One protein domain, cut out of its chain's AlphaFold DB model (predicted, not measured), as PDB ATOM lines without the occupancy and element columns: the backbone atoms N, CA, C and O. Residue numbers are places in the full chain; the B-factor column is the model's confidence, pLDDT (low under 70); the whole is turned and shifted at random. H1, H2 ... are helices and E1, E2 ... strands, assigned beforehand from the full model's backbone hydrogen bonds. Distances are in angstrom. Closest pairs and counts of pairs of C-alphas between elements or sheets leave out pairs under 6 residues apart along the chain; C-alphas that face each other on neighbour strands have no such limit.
ATOM      1  N   LYS A 350     126.448  94.449 151.612       91.19
ATOM      2  CA  LYS A 350     125.940  94.328 152.987       91.19
ATOM      3  C   LYS A 350     124.415  94.435 152.977       91.19
ATOM      4  O   LYS A 350     123.889  95.505 152.689       91.19
ATOM      5  N   LEU A 351     123.720  93.347 153.304       91.38
ATOM      6  CA  LEU A 351     122.283  93.367 153.571       91.38
ATOM      7  C   LEU A 351     122.046  93.584 155.067       91.38
ATOM      8  O   LEU A 351     122.473  92.757 155.872       91.38
ATOM      9  N   THR A 352     121.335  94.650 155.425       92.31
ATOM     10  CA  THR A 352     120.812  94.860 156.783       92.31
ATOM     11  C   THR A 352     119.372  94.363 156.832       92.31
ATOM     12  O   THR A 352     118.536  94.833 156.067       92.31
ATOM     13  N   ILE A 353     119.090  93.410 157.718       91.38
ATOM     14  CA  ILE A 353     117.803  92.722 157.844       91.38
ATOM     15  C   ILE A 353     117.165  93.107 159.184       91.38
ATOM     16  O   ILE A 353     117.582  92.636 160.248       91.38
ATOM     17  N   GLY A 354     116.158  93.978 159.105       89.38
ATOM     18  CA  GLY A 354     115.361  94.475 160.229       89.38
ATOM     19  C   GLY A 354     113.896  94.027 160.160       89.38
ATOM     20  O   GLY A 354     113.560  93.056 159.481       89.38
ATOM     21  N   GLY A 355     113.017  94.738 160.873       88.94
ATOM     22  CA  GLY A 355     111.558  94.639 160.714       88.94
ATOM     23  C   GLY A 355     110.971  93.219 160.780       88.94
ATOM     24  O   GLY A 355     111.349  92.406 161.624       88.94
ATOM     25  N   GLU A 356     110.025  92.923 159.883       87.69
ATOM     26  CA  GLU A 356     109.348  91.619 159.809       87.69
ATOM     27  C   GLU A 356     110.306  90.479 159.421       87.69
ATOM     28  O   GLU A 356     110.216  89.385 159.979       87.69
ATOM     29  N   GLN A 357     111.277  90.734 158.535       91.44
ATOM     30  CA  GLN A 357     112.290  89.746 158.139       91.44
ATOM     31  C   GLN A 357     113.136  89.279 159.335       91.44
ATOM     32  O   GLN A 357     113.402  88.087 159.492       91.44
ATOM     33  N   LYS A 358     113.527  90.209 160.215       91.88
ATOM     34  CA  LYS A 358     114.240  89.926 161.470       91.88
ATOM     35  C   LYS A 358     113.388  89.115 162.442       91.88
ATOM     36  O   LYS A 358     113.907  88.183 163.052       91.88
ATOM     37  N   THR A 359     112.093  89.411 162.555       91.38
ATOM     38  CA  THR A 359     111.151  88.594 163.339       91.38
ATOM     39  C   THR A 359     111.067  87.170 162.788       91.38
ATOM     40  O   THR A 359     111.250  86.220 163.545       91.38
ATOM     41  N   ALA A 360     110.930  87.002 161.469       91.19
ATOM     42  CA  ALA A 360     110.906  85.686 160.831       91.19
ATOM     43  C   ALA A 360     112.217  84.891 161.030       91.19
ATOM     44  O   ALA A 360     112.178  83.666 161.177       91.19
ATOM     45  N   LEU A 361     113.382  85.553 161.070       92.75
ATOM     46  CA  LEU A 361     114.649  84.909 161.454       92.75
ATOM     47  C   LEU A 361     114.666  84.521 162.937       92.75
ATOM     48  O   LEU A 361     115.052  83.399 163.260       92.75
ATOM     49  N   ASN A 362     114.213  85.402 163.833       90.94
ATOM     50  CA  ASN A 362     114.131  85.120 165.269       90.94
ATOM     51  C   ASN A 362     113.235  83.908 165.566       90.94
ATOM     52  O   ASN A 362     113.609  83.067 166.378       90.94
ATOM     53  N   GLU A 363     112.102  83.770 164.876       91.75
ATOM     54  CA  GLU A 363     111.216  82.603 164.980       91.75
ATOM     55  C   GLU A 363     111.910  81.311 164.513       91.75
ATOM     56  O   GLU A 363     111.883  80.303 165.221       91.75
ATOM     57  N   GLN A 364     112.612  81.341 163.373       92.88
ATOM     58  CA  GLN A 364     113.397  80.198 162.879       92.88
ATOM     59  C   GLN A 364     114.551  79.812 163.825       92.88
ATOM     60  O   GLN A 364     114.880  78.633 163.949       92.88
ATOM     61  N   ILE A 365     115.153  80.781 164.519       90.94
ATOM     62  CA  ILE A 365     116.175  80.538 165.547       90.94
ATOM     63  C   ILE A 365     115.538  79.949 166.818       90.94
ATOM     64  O   ILE A 365     116.064  78.977 167.365       90.94
ATOM     65  N   ALA A 366     114.398  80.481 167.265       88.94
ATOM     66  CA  ALA A 366     113.684  80.022 168.458       88.94
ATOM     67  C   ALA A 366     113.163  78.583 168.317       88.94
ATOM     68  O   ALA A 366     113.282  77.798 169.255       88.94
ATOM     69  N   LEU A 367     112.685  78.187 167.128       88.00
ATOM     70  CA  LEU A 367     112.280  76.804 166.828       88.00
ATOM     71  C   LEU A 367     113.407  75.771 167.028       88.00
ATOM     72  O   LEU A 367     113.125  74.599 167.269       88.00
ATOM     73  N   LEU A 368     114.672  76.195 166.947       86.81
ATOM     74  CA  LEU A 368     115.858  75.361 167.183       86.81
ATOM     75  C   LEU A 368     116.438  75.517 168.604       86.81
ATOM     76  O   LEU A 368     117.345  74.776 168.977       86.81
ATOM     77  N   ASN A 369     115.929  76.464 169.399       88.06
ATOM     78  CA  ASN A 369     116.417  76.807 170.739       88.06
ATOM     79  C   ASN A 369     115.249  77.066 171.732       88.06
ATOM     80  O   ASN A 369     115.263  78.090 172.415       88.06
ATOM     81  N   PRO A 370     114.229  76.184 171.829       78.44
ATOM     82  CA  PRO A 370     112.929  76.516 172.436       78.44
ATOM     83  C   PRO A 370     112.974  76.898 173.925       78.44
ATOM     84  O   PRO A 370     112.132  77.669 174.376       78.44
ATOM     85  N   ASP A 371     113.958  76.391 174.674       78.81
ATOM     86  CA  ASP A 371     114.079  76.567 176.130       78.81
ATOM     87  C   ASP A 371     115.279  77.451 176.550       78.81
ATOM     88  O   ASP A 371     115.669  77.450 177.720       78.81
ATOM     89  N   GLN A 372     115.925  78.174 175.620       68.00
ATOM     90  CA  GLN A 372     117.169  78.918 175.891       68.00
ATOM     91  C   GLN A 372     117.005  80.445 175.803       68.00
ATOM     92  O   GLN A 372     116.428  80.970 174.857       68.00
ATOM     93  N   GLN A 373     117.593  81.177 176.760       67.38
ATOM     94  CA  GLN A 373     117.624  82.653 176.763       67.38
ATOM     95  C   GLN A 373     118.624  83.258 175.755       67.38
ATOM     96  O   GLN A 373     118.522  84.436 175.428       67.38
ATOM     97  N   GLN A 374     119.574  82.463 175.259       74.25
ATOM     98  CA  GLN A 374     120.495  82.805 174.172       74.25
ATOM     99  C   GLN A 374     120.533  81.634 173.191       74.25
ATOM    100  O   GLN A 374     120.582  80.481 173.621       74.25
ATOM    101  N   ALA A 375     120.521  81.906 171.886       80.94
ATOM    102  CA  ALA A 375     120.535  80.848 170.882       80.94
ATOM    103  C   ALA A 375     121.944  80.259 170.722       80.94
ATOM    104  O   ALA A 375     122.886  80.965 170.359       80.94
ATOM    105  N   THR A 376     122.089  78.953 170.962       81.62
ATOM    106  CA  THR A 376     123.374  78.240 170.833       81.62
ATOM    107  C   THR A 376     123.403  77.260 169.661       81.62
ATOM    108  O   THR A 376     124.474  76.960 169.130       81.62
ATOM    109  N   GLN A 377     122.239  76.784 169.211       84.81
ATOM    110  CA  GLN A 377     122.106  75.822 168.122       84.81
ATOM    111  C   GLN A 377     121.699  76.513 166.819       84.81
ATOM    112  O   GLN A 377     120.661  77.168 166.736       84.81
ATOM    113  N   PHE A 378     122.519  76.320 165.783       90.56
ATOM    114  CA  PHE A 378     122.261  76.785 164.420       90.56
ATOM    115  C   PHE A 378     122.433  75.612 163.458       90.56
ATOM    116  O   PHE A 378     123.522  75.033 163.396       90.56
ATOM    117  N   ALA A 379     121.373  75.262 162.727       86.69
ATOM    118  CA  ALA A 379     121.318  74.097 161.845       86.69
ATOM    119  C   ALA A 379     120.350  74.325 160.670       86.69
ATOM    120  O   ALA A 379     119.440  75.142 160.758       86.69
ATOM    121  N   GLY A 380     120.538  73.586 159.572       87.62
ATOM    122  CA  GLY A 380     119.717  73.722 158.364       87.62
ATOM    123  C   GLY A 380     120.027  74.991 157.558       87.62
ATOM    124  O   GLY A 380     121.183  75.407 157.454       87.62
ATOM    125  N   SER A 381     118.988  75.578 156.965       89.00
ATOM    126  CA  SER A 381     119.042  76.857 156.250       89.00
ATOM    127  C   SER A 381     117.904  77.754 156.724       89.00
ATOM    128  O   SER A 381     116.792  77.278 156.954       89.00
ATOM    129  N   TYR A 382     118.203  79.042 156.864       92.44
ATOM    130  CA  TYR A 382     117.277  80.079 157.308       92.44
ATOM    131  C   TYR A 382     116.813  80.865 156.085       92.44
ATOM    132  O   TYR A 382     117.641  81.181 155.228       92.44
ATOM    133  N   SER A 383     115.524  81.194 155.980       91.06
ATOM    134  CA  SER A 383     115.014  81.962 154.835       91.06
ATOM    135  C   SER A 383     114.121  83.135 155.215       91.06
ATOM    136  O   SER A 383     113.343  83.062 156.163       91.06
ATOM    137  N   ILE A 384     114.216  84.205 154.428       92.38
ATOM    138  CA  ILE A 384     113.365  85.398 154.519       92.38
ATOM    139  C   ILE A 384     112.780  85.721 153.153       92.38
ATOM    140  O   ILE A 384     113.395  85.436 152.124       92.38
ATOM    141  N   GLU A 385     111.596  86.324 153.134       90.69
ATOM    142  CA  GLU A 385     111.026  86.883 151.910       90.69
ATOM    143  C   GLU A 385     111.740  88.183 151.534       90.69
ATOM    144  O   GLU A 385     112.052  88.997 152.402       90.69
ATOM    145  N   ILE A 386     112.007  88.374 150.243       87.38
ATOM    146  CA  ILE A 386     112.749  89.537 149.749       87.38
ATOM    147  C   ILE A 386     111.792  90.711 149.517       87.38
ATOM    148  O   ILE A 386     110.718  90.550 148.935       87.38
ATOM    149  N   GLU A 387     112.211  91.892 149.961       86.19
ATOM    150  CA  GLU A 387     111.522  93.172 149.768       86.19
ATOM    151  C   GLU A 387     112.079  93.928 148.547       86.19
ATOM    152  O   GLU A 387     113.182  93.634 148.074       86.19
ATOM    153  N   SER A 388     111.328  94.910 148.031       81.88
ATOM    154  CA  SER A 388     111.677  95.702 146.834       81.88
ATOM    155  C   SER A 388     113.104  96.238 146.867       81.88
ATOM    156  O   SER A 388     113.864  96.082 145.914       81.88
ATOM    157  N   ASP A 389     113.487  96.801 148.002       84.38
ATOM    158  CA  ASP A 389     114.727  97.547 148.179       84.38
ATOM    159  C   ASP A 389     115.934  96.591 148.215       84.38
ATOM    160  O   ASP A 389     117.031  96.923 147.766       84.38
ATOM    161  N   THR A 390     115.709  95.345 148.654       87.88
ATOM    162  CA  THR A 390     116.699  94.263 148.565       87.88
ATOM    163  C   THR A 390     116.804  93.704 147.141       87.88
ATOM    164  O   THR A 390     117.912  93.402 146.698       87.88
ATOM    165  N   LEU A 391     115.690  93.598 146.399       87.00
ATOM    166  CA  LEU A 391     115.717  93.222 144.975       87.00
ATOM    167  C   LEU A 391     116.512  94.248 144.151       87.00
ATOM    168  O   LEU A 391     117.398  93.854 143.394       87.00
ATOM    169  N   ASP A 392     116.260  95.546 144.347       85.56
ATOM    170  CA  ASP A 392     116.997  96.612 143.663       85.56
ATOM    171  C   ASP A 392     118.473  96.666 144.098       85.56
ATOM    172  O   ASP A 392     119.343  96.717 143.235       85.56
ATOM    173  N   MET A 393     118.811  96.540 145.389       87.38
ATOM    174  CA  MET A 393     120.220  96.487 145.830       87.38
ATOM    175  C   MET A 393     120.996  95.297 145.227       87.38
ATOM    176  O   MET A 393     122.153  95.436 144.815       87.38
ATOM    177  N   LEU A 394     120.362  94.123 145.123       89.44
ATOM    178  CA  LEU A 394     120.930  92.957 144.435       89.44
ATOM    179  C   LEU A 394     120.849  93.078 142.899       89.44
ATOM    180  O   LEU A 394     121.519  92.336 142.178       89.44
ATOM    181  N   GLY A 395     120.108  94.053 142.368       88.75
ATOM    182  CA  GLY A 395     119.873  94.273 140.942       88.75
ATOM    183  C   GLY A 395     119.202  93.084 140.260       88.75
ATOM    184  O   GLY A 395     119.664  92.628 139.215       88.75
ATOM    185  N   VAL A 396     118.156  92.545 140.882       90.31
ATOM    186  CA  VAL A 396     117.341  91.436 140.368       90.31
ATOM    187  C   VAL A 396     115.855  91.798 140.417       90.31
ATOM    188  O   VAL A 396     115.460  92.776 141.042       90.31
ATOM    189  N   PHE A 397     115.017  91.010 139.746       87.94
ATOM    190  CA  PHE A 397     113.564  91.189 139.718       87.94
ATOM    191  C   PHE A 397     112.845  89.950 140.278       87.94
ATOM    192  O   PHE A 397     113.489  88.960 140.632       87.94
ATOM    193  N   ASP A 398     111.517  90.007 140.396       82.62
ATOM    194  CA  ASP A 398     110.737  89.003 141.129       82.62
ATOM    195  C   ASP A 398     110.525  87.692 140.333       82.62
ATOM    196  O   ASP A 398     110.936  87.545 139.170       82.62
ATOM    197  N   ARG A 399     109.913  86.694 140.982       77.94
ATOM    198  CA  ARG A 399     109.706  85.347 140.434       77.94
ATOM    199  C   ARG A 399     108.497  85.275 139.503       77.94
ATOM    200  O   ARG A 399     107.434  85.829 139.765       77.94
ATOM    201  N   THR A 400     108.643  84.481 138.444       67.75
ATOM    202  CA  THR A 400     107.684  84.360 137.331       67.75
ATOM    203  C   THR A 400     106.352  83.680 137.670       67.75
ATOM    204  O   THR A 400     105.545  83.457 136.774       67.75
ATOM    205  N   ASN A 401     106.124  83.302 138.930       69.88
ATOM    206  CA  ASN A 401     104.907  82.640 139.408       69.88
ATOM    207  C   ASN A 401     104.092  83.484 140.409       69.88
ATOM    208  O   ASN A 401     103.089  82.997 140.922       69.88
ATOM    209  N   GLY A 402     104.508  84.721 140.715       64.56
ATOM    210  CA  GLY A 402     103.803  85.609 141.652       64.56
ATOM    211  C   GLY A 402     104.002  85.292 143.144       64.56
ATOM    212  O   GLY A 402     103.503  86.025 144.000       64.56
ATOM    213  N   GLU A 403     104.764  84.255 143.491       74.56
ATOM    214  CA  GLU A 403     105.320  84.099 144.839       74.56
ATOM    215  C   GLU A 403     106.459  85.109 145.025       74.56
ATOM    216  O   GLU A 403     107.218  85.348 144.090       74.56
ATOM    217  N   LYS A 404     106.631  85.699 146.218       79.25
ATOM    218  CA  LYS A 404     107.839  86.509 146.476       79.25
ATOM    219  C   LYS A 404     109.092  85.630 146.362       79.25
ATOM    220  O   LYS A 404     109.075  84.451 146.732       79.25
ATOM    221  N   ALA A 405     110.198  86.211 145.911       85.81
ATOM    222  CA  ALA A 405     111.515  85.614 146.102       85.81
ATOM    223  C   ALA A 405     111.865  85.431 147.594       85.81
ATOM    224  O   ALA A 405     111.384  86.168 148.458       85.81
ATOM    225  N   ARG A 406     112.719  84.443 147.891       89.75
ATOM    226  CA  ARG A 406     113.325  84.214 149.212       89.75
ATOM    227  C   ARG A 406     114.852  84.243 149.133       89.75
ATOM    228  O   ARG A 406     115.416  83.679 148.194       89.75
ATOM    229  N   LEU A 407     115.495  84.850 150.127       91.31
ATOM    230  CA  LEU A 407     116.918  84.645 150.419       91.31
ATOM    231  C   LEU A 407     117.057  83.422 151.330       91.31
ATOM    232  O   LEU A 407     116.269  83.272 152.264       91.31
ATOM    233  N   SER A 408     118.049  82.572 151.074       92.56
ATOM    234  CA  SER A 408     118.374  81.383 151.870       92.56
ATOM    235  C   SER A 408     119.813  81.451 152.373       92.56
ATOM    236  O   SER A 408     120.753  81.359 151.589       92.56
ATOM    237  N   PHE A 409     119.988  81.565 153.688       92.75
ATOM    238  CA  PHE A 409     121.292  81.613 154.350       92.75
ATOM    239  C   PHE A 409     121.664  80.252 154.946       92.75
ATOM    240  O   PHE A 409     120.796  79.477 155.368       92.75
ATOM    241  N   SER A 410     122.962  79.957 155.025       93.00
ATOM    242  CA  SER A 410     123.468  78.784 155.743       93.00
ATOM    243  C   SER A 410     123.417  78.980 157.264       93.00
ATOM    244  O   SER A 410     123.421  80.105 157.770       93.00
ATOM    245  N   ALA A 411     123.437  77.879 158.020       92.50
ATOM    246  CA  ALA A 411     123.561  77.928 159.478       92.50
ATOM    247  C   ALA A 411     124.851  78.613 159.979       92.50
ATOM    248  O   ALA A 411     124.878  79.114 161.102       92.50
ATOM    249  N   GLU A 412     125.905  78.665 159.161       92.75
ATOM    250  CA  GLU A 412     127.135  79.408 159.461       92.75
ATOM    251  C   GLU A 412     126.940  80.915 159.249       92.75
ATOM    252  O   GLU A 412     127.243  81.703 160.143       92.75
ATOM    253  N   GLN A 413     126.346  81.323 158.119       92.44
ATOM    254  CA  GLN A 413     126.007  82.727 157.854       92.44
ATOM    255  C   GLN A 413     125.078  83.290 158.939       92.44
ATOM    256  O   GLN A 413     125.335  84.374 159.458       92.44
ATOM    257  N   MET A 414     124.043  82.535 159.333       93.88
ATOM    258  CA  MET A 414     123.121  82.939 160.399       93.88
ATOM    259  C   MET A 414     123.815  83.035 161.765       93.88
ATOM    260  O   MET A 414     123.589  84.001 162.487       93.88
ATOM    261  N   ARG A 415     124.696  82.088 162.118       92.62
ATOM    262  CA  ARG A 415     125.460  82.144 163.378       92.62
ATOM    263  C   ARG A 415     126.346  83.388 163.446       92.62
ATOM    264  O   ARG A 415     126.342  84.081 164.460       92.62
ATOM    265  N   ASN A 416     127.067  83.684 162.366       92.88
ATOM    266  CA  ASN A 416     127.980  84.825 162.304       92.88
ATOM    267  C   ASN A 416     127.204  86.157 162.365       92.88
ATOM    268  O   ASN A 416     127.581  87.057 163.115       92.88
ATOM    269  N   ALA A 417     126.075  86.258 161.652       92.94
ATOM    270  CA  ALA A 417     125.178  87.411 161.735       92.94
ATOM    271  C   ALA A 417     124.536  87.558 163.130       92.94
ATOM    272  O   ALA A 417     124.388  88.678 163.614       92.94
ATOM    273  N   TYR A 418     124.202  86.451 163.808       92.75
ATOM    274  CA  TYR A 418     123.665  86.476 165.174       92.75
ATOM    275  C   TYR A 418     124.693  86.948 166.206       92.75
ATOM    276  O   TYR A 418     124.353  87.749 167.069       92.75
ATOM    277  N   GLN A 419     125.953  86.520 166.095       91.19
ATOM    278  CA  GLN A 419     127.033  87.000 166.965       91.19
ATOM    279  C   GLN A 419     127.260  88.511 166.807       91.19
ATOM    280  O   GLN A 419     127.310  89.225 167.807       91.19
ATOM    281  N   ALA A 420     127.306  89.014 165.568       90.25
ATOM    282  CA  ALA A 420     127.411  90.449 165.298       90.25
ATOM    283  C   ALA A 420     126.191  91.242 165.814       90.25
ATOM    284  O   ALA A 420     126.347  92.330 166.361       90.25
ATOM    285  N   TYR A 421     124.982  90.682 165.689       92.56
ATOM    286  CA  TYR A 421     123.754  91.263 166.239       92.56
ATOM    287  C   TYR A 421     123.768  91.332 167.774       92.56
ATOM    288  O   TYR A 421     123.429  92.374 168.327       92.56
ATOM    289  N   GLN A 422     124.179  90.263 168.469       91.25
ATOM    290  CA  GLN A 422     124.288  90.267 169.934       91.25
ATOM    291  C   GLN A 422     125.270  91.339 170.412       91.25
ATOM    292  O   GLN A 422     124.895  92.158 171.245       91.25
ATOM    293  N   GLN A 423     126.466  91.408 169.816       89.19
ATOM    294  CA  GLN A 423     127.441  92.450 170.144       89.19
ATOM    295  C   GLN A 423     126.883  93.860 169.874       89.19
ATOM    296  O   GLN A 423     126.979  94.734 170.727       89.19
ATOM    297  N   GLY A 424     126.217  94.080 168.735       88.19
ATOM    298  CA  GLY A 424     125.597  95.373 168.429       88.19
ATOM    299  C   GLY A 424     124.494  95.788 169.417       88.19
ATOM    300  O   GLY A 424     124.348  96.980 169.693       88.19
ATOM    301  N   VAL A 425     123.745  94.825 169.973       88.00
ATOM    302  CA  VAL A 425     122.756  95.055 171.044       88.00
ATOM    303  C   VAL A 425     123.434  95.348 172.386       88.00
ATOM    304  O   VAL A 425     122.947  96.212 173.111       88.00
ATOM    305  N   GLU A 426     124.550  94.694 172.715       88.62
ATOM    306  CA  GLU A 426     125.347  95.016 173.910       88.62
ATOM    307  C   GLU A 426     125.956  96.428 173.822       88.62
ATOM    308  O   GLU A 426     125.881  97.185 174.790       88.62
ATOM    309  N   ASP A 427     126.476  96.812 172.651       87.75
ATOM    310  CA  ASP A 427     127.107  98.115 172.409       87.75
ATOM    311  C   ASP A 427     126.096  99.285 172.340       87.75
ATOM    312  O   ASP A 427     126.405 100.392 172.781       87.75
ATOM    313  N   ASN A 428     124.894  99.077 171.774       86.44
ATOM    314  CA  ASN A 428     123.966 100.171 171.408       86.44
ATOM    315  C   ASN A 428     122.521 100.009 171.925       86.44
ATOM    316  O   ASN A 428     121.669 100.853 171.645       86.44
ATOM    317  N   GLY A 429     122.186  98.914 172.613       84.19
ATOM    318  CA  GLY A 429     120.815  98.580 173.035       84.19
ATOM    319  C   GLY A 429     119.876  98.118 171.905       84.19
ATOM    320  O   GLY A 429     118.831  97.529 172.177       84.19
ATOM    321  N   TYR A 430     120.245  98.338 170.640       83.88
ATOM    322  CA  TYR A 430     119.550  97.850 169.449       83.88
ATOM    323  C   TYR A 430     120.545  97.600 168.309       83.88
ATOM    324  O   TYR A 430     121.427  98.416 168.060       83.88
ATOM    325  N   ALA A 431     120.352  96.510 167.568       89.31
ATOM    326  CA  ALA A 431     121.018  96.243 166.292       89.31
ATOM    327  C   ALA A 431     120.098  95.433 165.368       89.31
ATOM    328  O   ALA A 431     119.082  94.905 165.820       89.31
ATOM    329  N   ASP A 432     120.474  95.289 164.099       92.81
ATOM    330  CA  ASP A 432     119.829  94.430 163.095       92.81
ATOM    331  C   ASP A 432     120.804  93.357 162.588       92.81
ATOM    332  O   ASP A 432     122.012  93.446 162.816       92.81
ATOM    333  N   TYR A 433     120.301  92.322 161.905       94.12
ATOM    334  CA  TYR A 433     121.174  91.291 161.336       94.12
ATOM    335  C   TYR A 433     121.862  91.817 160.074       94.12
ATOM    336  O   TYR A 433     121.188  92.221 159.130       94.12
ATOM    337  N   VAL A 434     123.195  91.769 160.022       93.19
ATOM    338  CA  VAL A 434     123.966  92.178 158.837       93.19
ATOM    339  C   VAL A 434     124.581  90.958 158.160       93.19
ATOM    340  O   VAL A 434     125.466  90.304 158.712       93.19
ATOM    341  N   PHE A 435     124.141  90.670 156.936       92.69
ATOM    342  CA  PHE A 435     124.690  89.614 156.086       92.69
ATOM    343  C   PHE A 435     125.601  90.218 155.014       92.69
ATOM    344  O   PHE A 435     125.266  91.224 154.394       92.69
ATOM    345  N   THR A 436     126.751  89.591 154.766       90.25
ATOM    346  CA  THR A 436     127.669  89.994 153.688       90.25
ATOM    347  C   THR A 436     127.545  89.011 152.527       90.25
ATOM    348  O   THR A 436     128.012  87.876 152.626       90.25
ATOM    349  N   ILE A 437     126.908  89.443 151.439       89.06
ATOM    350  CA  ILE A 437     126.715  88.665 150.211       89.06
ATOM    351  C   ILE A 437     127.816  89.009 149.204       89.06
ATOM    352  O   ILE A 437     128.186  90.173 149.021       89.06
ATOM    353  N   LYS A 438     128.342  87.990 148.517       87.06
ATOM    354  CA  LYS A 438     129.310  88.191 147.433       87.06
ATOM    355  C   LYS A 438     128.605  88.676 146.159       87.06
ATOM    356  O   LYS A 438     127.561  88.130 145.806       87.06
TER     357      LYS A 438
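AT A GLANCE: This is residues 350 to 438 of the 1178 residues of an uncharacterized protein of Vibrio hepatarius (UniProt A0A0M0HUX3). Two small ribbons of two antiparallel strands make the frame of this domain: E1 pairs with E4, the first named element with the last, and E2 pairs with E3. Helix H1 packs on E2, and the long helix H3 starts at the ribbon E2 E3 and packs on E4, while the short helix H2 sits by E1. The printed part has 89 residues, with three named helices and four named strands in the order E1 H1 E2 H2 E3 H3 E4, of mixed class, helices and strands. It is compact, with a radius of gyration of the C-alphas of 13.7 A, but elongated in outline, spanning 40 by 26 by 22 A.

HOW THE PARTS SIT: Begin with E1, residues 350 to 353, and its neighbour strand E4, residues 433 to 437. They are antiparallel neighbours at 146 degrees, with N 351 and O 435 2.8 A apart, within hydrogen-bond range. Next look at H1, residues 355 to 366, and E2, residues 381 to 385: 7 pairs of their C-alphas are within 8 A, the closest those of Gln 357 and Ile 384 at 5.8 A. E2 has E3, residues 406 to 410, as its antiparallel neighbour at 157 degrees; there N 409 and O 382 are 2.8 A apart, within hydrogen-bond range. H2, residues 388 to 394, comes closest to E1 at the C-alphas of Thr 390 and Leu 351, 7.6 A apart. Go on to H3, residues 411 to 428. Its closest C-alphas to E2 are those of Ala 411 and Ser 381, 5.7 A apart, and to E4 those of Tyr 421 and Tyr 433, 5.5 A apart. H1 and H3 are near each other, with 7 pairs of C-alphas within 10 A; H2 and H3 are apart. In H1, H2 and H3 every O i to N i+4 pair is within hydrogen-bond range.

IN THESE COORDINATES: Find C-alpha 350 at (125.940, 94.328, 152.987), where E1 begins; it is 9.6 A long. H1 runs 16.7 A from C-alpha 355, E2 13.6 A from C-alpha 381, H2 9.9 A from C-alpha 388 and E3 13.2 A from C-alpha 406. H3 runs 25.2 A from C-alpha 411 at (123.561, 77.928, 159.478), and E4 12.7 A to C-alpha 437 at (126.715, 88.665, 150.211).

THE WHOLE: The C-alphas farthest apart are those of Asn 401 and Asp 427, 42.7 A. The printed part has no cut. The links H1 to E2, 14 residues, and H2 to E3, 11 residues, are long; the others are tight. The mean pLDDT of the printed part is 87.4, and residues 372 to 373 and 400 to 402 are under 70.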